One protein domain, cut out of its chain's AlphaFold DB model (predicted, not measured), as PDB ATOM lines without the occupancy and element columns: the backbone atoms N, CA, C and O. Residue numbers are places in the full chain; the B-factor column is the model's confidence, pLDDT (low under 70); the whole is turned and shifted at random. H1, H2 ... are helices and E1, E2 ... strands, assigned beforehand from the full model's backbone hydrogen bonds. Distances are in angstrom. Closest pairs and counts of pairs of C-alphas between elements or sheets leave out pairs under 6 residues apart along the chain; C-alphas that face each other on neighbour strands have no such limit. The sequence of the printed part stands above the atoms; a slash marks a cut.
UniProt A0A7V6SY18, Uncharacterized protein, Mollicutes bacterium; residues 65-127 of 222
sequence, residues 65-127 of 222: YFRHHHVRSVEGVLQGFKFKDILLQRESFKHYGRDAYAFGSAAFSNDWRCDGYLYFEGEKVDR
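AT A GLANCE: This is residues 65 to 127 of the 222 residues of an uncharacterized protein of Mollicutes bacterium (UniProt A0A7V6SY18). Look first at a small two-stranded hairpin, E2 and E3, at one side of a cluster of three short helices, H1, H2 and H3, whose centres make a triangle. E1 and the short helix H4 lie at opposite ends of the longest axis. The 63 printed residues hold four named helices and three named strands, in the order E1 H1 H2 H3 H4 E2 E3; the class is mixed, helices and strands, and the E2 - E3 sheet is antiparallel. The whole is compact, with a radius of gyration of the C-alphas of 10.6 A and spans of 28 by 24 by 18 A.

IN THESE COORDINATES: Find C-alpha 117 at (103.720, 150.137, 150.223); from there E2, residues 117 to 120, runs 10.3 A. E3, residues 123 to 126, runs 10.1 A to C-alpha 126 at (106.842, 153.733, 150.161). H1 is residues 74 to 80, 9.7 A; H2 is 86 to 92, 9.8 A; H3 is 97 to 105, 12.6 A. H4 is residues 112 to 115, and E1 begins at C-alpha 69, (120.953, 138.446, 153.551), and ends at 71.

HOW THE PARTS SIT: In the E2 and E3 hairpin, N 118 and O 125 are 2.9 A apart, within hydrogen-bond range. The closest C-alphas of E2 and H2, Phe 120 and Ile 86, are 7.8 A apart. H1 touches H3, closest C-alphas Gln 79 and Gly 104 at 4.5 A, at a shallow tilt of 17 degrees, the same way. H1 and H2, a helical hairpin, touch at Gly 80 and Gln 89, C-alphas 4.3 A apart. H2 and H3, also a helical hairpin, only just touch, with 3 pairs of C-alphas within 8 A, the closest Ser 92 and Ala 100 at 6.3 A. H4 touches no helix. E1 pairs with no named strand; residues 65 to 66 pair with its residues 69 to 70. In H1, H2 and H3 every O i to N i+4 pair is within hydrogen-bond range; H4 is too short for one.

THE WHOLE: The farthest C-alphas, Tyr 65 and Cys 114, are 30.4 A apart. The printed part has no cut and no long link. Confidence is under 70 at residues 108 to 109.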
ATOM      1  N   TYR A  65     125.320 138.560 148.468       98.44
ATOM      2  CA  TYR A  65     124.836 139.194 149.688       98.44
ATOM      3  C   TYR A  65     124.223 140.556 149.381       98.44
ATOM      4  O   TYR A  65     124.868 141.434 148.797       98.44
ATOM      5  N   PHE A  66     122.977 140.734 149.806       98.25
ATOM      6  CA  PHE A  66     122.308 142.024 149.857       98.25
ATOM      7  C   PHE A  66     122.136 142.407 151.324       98.25
ATOM      8  O   PHE A  66     121.425 141.733 152.072       98.25
ATOM      9  N   ARG A  67     122.848 143.458 151.754       96.06
ATOM     10  CA  ARG A  67     123.058 143.762 153.177       96.06
ATOM     11  C   ARG A  67     123.597 142.513 153.892       96.06
ATOM     12  O   ARG A  67     124.657 142.019 153.521       96.06
ATOM     13  N   HIS A  68     122.873 141.986 154.874       96.00
ATOM     14  CA  HIS A  68     123.246 140.782 155.616       96.00
ATOM     15  C   HIS A  68     122.498 139.515 155.153       96.00
ATOM     16  O   HIS A  68     122.663 138.458 155.760       96.00
ATOM     17  N   HIS A  69     121.698 139.590 154.083       98.00
ATOM     18  CA  HIS A  69     120.953 138.446 153.551       98.00
ATOM     19  C   HIS A  69     121.709 137.779 152.409       98.00
ATOM     20  O   HIS A  69     122.125 138.446 151.461       98.00
ATOM     21  N   HIS A  70     121.833 136.455 152.475       98.12
ATOM     22  CA  HIS A  70     122.208 135.652 151.316       98.12
ATOM     23  C   HIS A  70     120.989 135.503 150.400       98.12
ATOM     24  O   HIS A  70     119.950 134.999 150.831       98.12
ATOM     25  N   VAL A  71     121.114 135.938 149.149       98.50
ATOM     26  CA  VAL A  71     120.019 135.973 148.174       98.50
ATOM     27  C   VAL A  71     120.429 135.225 146.909       98.50
ATOM     28  O   VAL A  71     121.595 135.268 146.514       98.50
ATOM     29  N   ARG A  72     119.480 134.535 146.268       98.06
ATOM     30  CA  ARG A  72     119.743 133.721 145.062       98.06
ATOM     31  C   ARG A  72     119.484 134.437 143.742       98.06
ATOM     32  O   ARG A  72     119.840 133.919 142.685       98.06
ATOM     33  N   SER A  73     118.806 135.580 143.772       98.06
ATOM     34  CA  SER A  73     118.559 136.425 142.603       98.06
ATOM     35  C   SER A  73     118.019 137.788 143.024       98.06
ATOM     36  O   SER A  73     117.546 137.959 144.148       98.06
ATOM     37  N   VAL A  74     118.029 138.749 142.098       98.31
ATOM     38  CA  VAL A  74     117.319 140.023 142.287       98.31
ATOM     39  C   VAL A  74     115.812 139.799 142.334       98.31
ATOM     40  O   VAL A  74     115.152 140.386 143.183       98.31
ATOM     41  N   GLU A  75     115.267 138.920 141.488       97.94
ATOM     42  CA  GLU A  75     113.832 138.620 141.484       97.94
ATOM     43  C   GLU A  75     113.350 138.120 142.852       97.94
ATOM     44  O   GLU A  75     112.348 138.612 143.359       97.94
ATOM     45  N   GLY A  76     114.095 137.219 143.499       98.19
ATOM     46  CA  GLY A  76     113.771 136.740 144.848       98.19
ATOM     47  C   GLY A  76     113.672 137.874 145.873       98.19
ATOM     48  O   GLY A  76     112.765 137.875 146.708       98.19
ATOM     49  N   VAL A  77     114.550 138.880 145.774       98.56
ATOM     50  CA  VAL A  77     114.513 140.076 146.632       98.56
ATOM     51  C   VAL A  77     113.318 140.971 146.309       98.56
ATOM     52  O   VAL A  77     112.570 141.333 147.215       98.56
ATOM     53  N   LEU A  78     113.096 141.279 145.028       98.06
ATOM     54  CA  LEU A  78     111.983 142.119 144.568       98.06
ATOM     55  C   LEU A  78     110.621 141.548 144.977       98.06
ATOM     56  O   LEU A  78     109.727 142.282 145.392       98.06
ATOM     57  N   GLN A  79     110.466 140.230 144.875       97.19
ATOM     58  CA  GLN A  79     109.265 139.523 145.308       97.19
ATOM     59  C   GLN A  79     109.151 139.500 146.838       97.19
ATOM     60  O   GLN A  79     108.055 139.664 147.374       97.19
ATOM     61  N   GLY A  80     110.284 139.419 147.540       96.69
ATOM     62  CA  GLY A  80     110.366 139.497 148.997       96.69
ATOM     63  C   GLY A  80     109.851 140.821 149.558       96.69
ATOM     64  O   GLY A  80     109.224 140.833 150.617       96.69
ATOM     65  N   PHE A  81     110.032 141.928 148.831       97.25
ATOM     66  CA  PHE A  81     109.532 143.245 149.238       97.25
ATOM     67  C   PHE A  81     108.002 143.327 149.346       97.25
ATOM     68  O   PHE A  81     107.483 144.238 149.983       97.25
ATOM     69  N   LYS A  82     107.259 142.382 148.764       96.00
ATOM     70  CA  LYS A  82     105.793 142.342 148.874       96.00
ATOM     71  C   LYS A  82     105.312 141.798 150.222       96.00
ATOM     72  O   LYS A  82     104.158 142.004 150.588       96.00
ATOM     73  N   PHE A  83     106.171 141.099 150.966       94.75
ATOM     74  CA  PHE A  83     105.794 140.438 152.211       94.75
ATOM     75  C   PHE A  83     106.115 141.298 153.429       94.75
ATOM     76  O   PHE A  83     107.274 141.591 153.708       94.75
ATOM     77  N   LYS A  84     105.080 141.612 154.213       93.00
ATOM     78  CA  LYS A  84     105.232 142.197 155.552       93.00
ATOM     79  C   LYS A  84     105.886 141.227 156.542       93.00
ATOM     80  O   LYS A  84     106.615 141.651 157.433       93.00
ATOM     81  N   ASP A  85     105.598 139.934 156.406       93.62
ATOM     82  CA  ASP A  85     106.173 138.896 157.256       93.62
ATOM     83  C   ASP A  85     107.653 138.668 156.908       93.62
ATOM     84  O   ASP A  85     108.000 138.331 155.773       93.62
ATOM     85  N   ILE A  86     108.528 138.838 157.903       95.81
ATOM     86  CA  ILE A  86     109.986 138.749 157.743       95.81
ATOM     87  C   ILE A  86     110.428 137.332 157.351       95.81
ATOM     88  O   ILE A  86     111.406 137.177 156.619       95.81
ATOM     89  N   LEU A  87     109.740 136.290 157.823       96.19
ATOM     90  CA  LEU A  87     110.083 134.905 157.505       96.19
ATOM     91  C   LEU A  87     109.722 134.581 156.056       96.19
ATOM     92  O   LEU A  87     110.554 134.022 155.345       96.19
ATOM     93  N   LEU A  88     108.540 134.997 155.589       95.50
ATOM     94  CA  LEU A  88     108.149 134.848 154.182       95.50
ATOM     95  C   LEU A  88     109.040 135.676 153.252       95.50
ATOM     96  O   LEU A  88     109.447 135.193 152.197       95.50
ATOM     97  N   GLN A  89     109.411 136.892 153.657       96.50
ATOM     98  CA  GLN A  89     110.367 137.706 152.912       96.50
ATOM     99  C   GLN A  89     111.724 137.000 152.773       96.50
ATOM    100  O   GLN A  89     112.261 136.897 151.669       96.50
ATOM    101  N   ARG A  90     112.270 136.470 153.875       97.25
ATOM    102  CA  ARG A  90     113.533 135.714 153.863       97.25
ATOM    103  C   ARG A  90     113.437 134.426 153.053       97.25
ATOM    104  O   ARG A  90     114.433 134.017 152.464       97.25
ATOM    105  N   GLU A  91     112.271 133.787 153.020       97.50
ATOM    106  CA  GLU A  91     112.041 132.631 152.156       97.50
ATOM    107  C   GLU A  91     112.090 133.036 150.680       97.50
ATOM    108  O   GLU A  91     112.839 132.435 149.917       97.50
ATOM    109  N   SER A  92     111.433 134.141 150.302       97.44
ATOM    110  CA  SER A  92     111.475 134.690 148.937       97.44
ATOM    111  C   SER A  92     112.906 134.878 148.412       97.44
ATOM    112  O   SER A  92     113.197 134.596 147.248       97.44
ATOM    113  N   PHE A  93     113.839 135.297 149.273       98.25
ATOM    114  CA  PHE A  93     115.249 135.506 148.917       98.25
ATOM    115  C   PHE A  93     115.974 134.226 148.456       98.25
ATOM    116  O   PHE A  93     117.009 134.309 147.786       98.25
ATOM    117  N   LYS A  94     115.427 133.045 148.770       97.94
ATOM    118  CA  LYS A  94     115.949 131.728 148.379       97.94
ATOM    119  C   LYS A  94     115.428 131.240 147.026       97.94
ATOM    120  O   LYS A  94     115.781 130.135 146.610       97.94
ATOM    121  N   HIS A  95     114.625 132.038 146.331       97.75
ATOM    122  CA  HIS A  95     114.068 131.694 145.028       97.75
ATOM    123  C   HIS A  95     114.711 132.511 143.894       97.75
ATOM    124  O   HIS A  95     115.392 133.520 144.104       97.75
ATOM    125  N   TYR A  96     114.509 132.058 142.657       96.88
ATOM    126  CA  TYR A  96     114.918 132.768 141.443       96.88
ATOM    127  C   TYR A  96     113.990 132.450 140.271       96.88
ATOM    128  O   TYR A  96     113.177 131.526 140.326       96.88
ATOM    129  N   GLY A  97     114.102 133.225 139.194       93.81
ATOM    130  CA  GLY A  97     113.319 133.020 137.981       93.81
ATOM    131  C   GLY A  97     111.808 132.975 138.226       93.81
ATOM    132  O   GLY A  97     111.254 133.743 139.010       93.81
ATOM    133  N   ARG A  98     111.133 132.043 137.545       92.44
ATOM    134  CA  ARG A  98     109.673 131.882 137.648       92.44
ATOM    135  C   ARG A  98     109.209 131.402 139.019       92.44
ATOM    136  O   ARG A  98     108.080 131.689 139.389       92.44
ATOM    137  N   ASP A  99     110.066 130.690 139.737       94.88
ATOM    138  CA  ASP A  99     109.777 130.198 141.081       94.88
ATOM    139  C   ASP A  99     109.680 131.369 142.074       94.88
ATOM    140  O   ASP A  99     108.678 131.506 142.767       94.88
ATOM    141  N   ALA A 100     110.625 132.318 142.020       95.75
ATOM    142  CA  ALA A 100     110.536 133.562 142.796       95.75
ATOM    143  C   ALA A 100     109.286 134.378 142.443       95.75
ATOM    144  O   ALA A 100     108.563 134.826 143.333       95.75
ATOM    145  N   TYR A 101     109.013 134.550 141.146       93.44
ATOM    146  CA  TYR A 101     107.828 135.271 140.685       93.44
ATOM    147  C   TYR A 101     106.526 134.633 141.197       93.44
ATOM    148  O   TYR A 101     105.627 135.339 141.659       93.44
ATOM    149  N   ALA A 102     106.422 133.302 141.135       93.06
ATOM    150  CA  ALA A 102     105.268 132.562 141.633       93.06
ATOM    151  C   ALA A 102     105.128 132.705 143.154       93.06
ATOM    152  O   ALA A 102     104.029 132.988 143.631       93.06
ATOM    153  N   PHE A 103     106.237 132.602 143.896       93.44
ATOM    154  CA  PHE A 103     106.255 132.795 145.344       93.44
ATOM    155  C   PHE A 103     105.722 134.181 145.727       93.44
ATOM    156  O   PHE A 103     104.766 134.285 146.489       93.44
ATOM    157  N   GLY A 104     106.253 135.256 145.138       88.75
ATOM    158  CA  GLY A 104     105.788 136.619 145.428       88.75
ATOM    159  C   GLY A 104     104.383 136.942 144.922       88.75
ATOM    160  O   GLY A 104     103.736 137.852 145.438       88.75
ATOM    161  N   SER A 105     103.879 136.198 143.936       87.00
ATOM    162  CA  SER A 105     102.478 136.295 143.508       87.00
ATOM    163  C   SER A 105     101.515 135.705 144.544       87.00
ATOM    164  O   SER A 105     100.338 136.047 144.527       87.00
ATOM    165  N   ALA A 106     102.013 134.880 145.471       83.25
ATOM    166  CA  ALA A 106     101.237 134.318 146.571       83.25
ATOM    167  C   ALA A 106     101.102 135.249 147.793       83.25
ATOM    168  O   ALA A 106     100.558 134.842 148.821       83.25
ATOM    169  N   ALA A 107     101.559 136.504 147.703       76.25
ATOM    170  CA  ALA A 107     101.393 137.536 148.730       76.25
ATOM    171  C   ALA A 107      99.931 138.044 148.828       76.25
ATOM    172  O   ALA A 107      99.659 139.238 148.764       76.25
ATOM    173  N   PHE A 108      98.966 137.129 148.962       65.88
ATOM    174  CA  PHE A 108      97.528 137.406 148.866       65.88
ATOM    175  C   PHE A 108      96.964 138.219 150.036       65.88
ATOM    176  O   PHE A 108      95.911 138.834 149.901       65.88
ATOM    177  N   SER A 109      97.628 138.210 151.193       65.00
ATOM    178  CA  SER A 109      97.138 138.899 152.390       65.00
ATOM    179  C   SER A 109      97.369 140.412 152.365       65.00
ATOM    180  O   SER A 109      96.808 141.110 153.207       65.00
ATOM    181  N   ASN A 110      98.180 140.922 151.429       70.19
ATOM    182  CA  ASN A 110      98.480 142.343 151.311       70.19
ATOM    183  C   ASN A 110      98.926 142.694 149.881       70.19
ATOM    184  O   ASN A 110     100.117 142.648 149.565       70.19
ATOM    185  N   ASP A 111      97.976 143.032 149.005       86.06
ATOM    186  CA  ASP A 111      98.328 143.576 147.693       86.06
ATOM    187  C   ASP A 111      98.860 145.003 147.869       86.06
ATOM    188  O   ASP A 111      98.098 145.959 148.009       86.06
ATOM    189  N   TRP A 112     100.187 145.137 147.865       91.31
ATOM    190  CA  TRP A 112     100.906 146.411 147.991       91.31
ATOM    191  C   TRP A 112     100.442 147.478 146.990       91.31
ATOM    192  O   TRP A 112     100.682 148.663 147.198       91.31
ATOM    193  N   ARG A 113      99.785 147.091 145.889       90.50
ATOM    194  CA  ARG A 113      99.233 148.035 144.906       90.50
ATOM    195  C   ARG A 113      98.065 148.846 145.457       90.50
ATOM    196  O   ARG A 113      97.816 149.944 144.970       90.50
ATOM    197  N   CYS A 114      97.359 148.322 146.459       90.00
ATOM    198  CA  CYS A 114      96.224 149.003 147.069       90.00
ATOM    199  C   CYS A 114      96.651 150.222 147.891       90.00
ATOM    200  O   CYS A 114      95.961 151.238 147.862       90.00
ATOM    201  N   ASP A 115      97.761 150.127 148.625       90.88
ATOM    202  CA  ASP A 115      98.230 151.199 149.510       90.88
ATOM    203  C   ASP A 115      99.555 151.835 149.063       90.88
ATOM    204  O   ASP A 115      99.918 152.894 149.570       90.88
ATOM    205  N   GLY A 116     100.247 151.243 148.088       93.75
ATOM    206  CA  GLY A 116     101.505 151.741 147.542       93.75
ATOM    207  C   GLY A 116     102.736 151.373 148.366       93.75
ATOM    208  O   GLY A 116     103.792 151.975 148.168       93.75
ATOM    209  N   TYR A 117     102.637 150.413 149.289       95.12
ATOM    210  CA  TYR A 117     103.720 150.137 150.223       95.12
ATOM    211  C   TYR A 117     104.270 148.723 150.147       95.12
ATOM    212  O   TYR A 117     103.565 147.721 150.225       95.12
ATOM    213  N   LEU A 118     105.590 148.677 150.090       96.44
ATOM    214  CA  LEU A 118     106.392 147.477 150.196       96.44
ATOM    215  C   LEU A 118     106.975 147.358 151.606       96.44
ATOM    216  O   LEU A 118     106.730 148.195 152.476       96.44
ATOM    217  N   TYR A 119     107.738 146.299 151.838       96.44
ATOM    218  CA  TYR A 119     108.292 145.972 153.141       96.44
ATOM    219  C   TYR A 119     109.750 145.558 153.039       96.44
ATOM    220  O   TYR A 119     110.152 144.846 152.120       96.44
ATOM    221  N   PHE A 120     110.542 145.933 154.034       97.62
ATOM    222  CA  PHE A 120     111.882 145.401 154.225       97.62
ATOM    223  C   PHE A 120     112.136 145.212 155.715       97.62
ATOM    224  O   PHE A 120     112.016 146.160 156.481       97.62
ATOM    225  N   GLU A 121     112.442 143.984 156.131       96.19
ATOM    226  CA  GLU A 121     112.687 143.636 157.540       96.19
ATOM    227  C   GLU A 121     111.542 144.034 158.488       96.19
ATOM    228  O   GLU A 121     111.757 144.360 159.650       96.19
ATOM    229  N   GLY A 122     110.303 143.961 157.992       93.12
ATOM    230  CA  GLY A 122     109.088 144.296 158.741       93.12
ATOM    231  C   GLY A 122     108.704 145.776 158.678       93.12
ATOM    232  O   GLY A 122     107.556 146.114 158.970       93.12
ATOM    233  N   GLU A 123     109.613 146.637 158.219       95.88
ATOM    234  CA  GLU A 123     109.375 148.068 158.068       95.88
ATOM    235  C   GLU A 123     108.666 148.382 156.754       95.88
ATOM    236  O   GLU A 123     108.968 147.809 155.705       95.88
ATOM    237  N   LYS A 124     107.711 149.310 156.823       96.38
ATOM    238  CA  LYS A 124     106.906 149.759 155.685       96.38
ATOM    239  C   LYS A 124     107.715 150.760 154.851       96.38
ATOM    240  O   LYS A 124     108.223 151.741 155.385       96.38
ATOM    241  N   VAL A 125     107.810 150.535 153.543       96.69
ATOM    242  CA  VAL A 125     108.586 151.357 152.604       96.69
ATOM    243  C   VAL A 125     107.680 151.833 151.475       96.69
ATOM    244  O   VAL A 125     107.048 151.026 150.797       96.69
ATOM    245  N   ASP A 126     107.610 153.146 151.264       95.75
ATOM    246  CA  ASP A 126     106.842 153.733 150.161       95.75
ATOM    247  C   ASP A 126     107.479 153.361 148.814       95.75
ATOM    248  O   ASP A 126     108.617 153.750 148.532       95.75
ATOM    249  N   ARG A 127     106.739 152.630 147.968       95.12
ATOM    250  CA  ARG A 127     107.171 152.221 146.622       95.12
ATOM    251  C   ARG A 127     107.591 153.412 145.761       95.12
ATOM    252  O   ARG A 127     108.466 153.267 144.901       95.12
TER     253      ARG A 127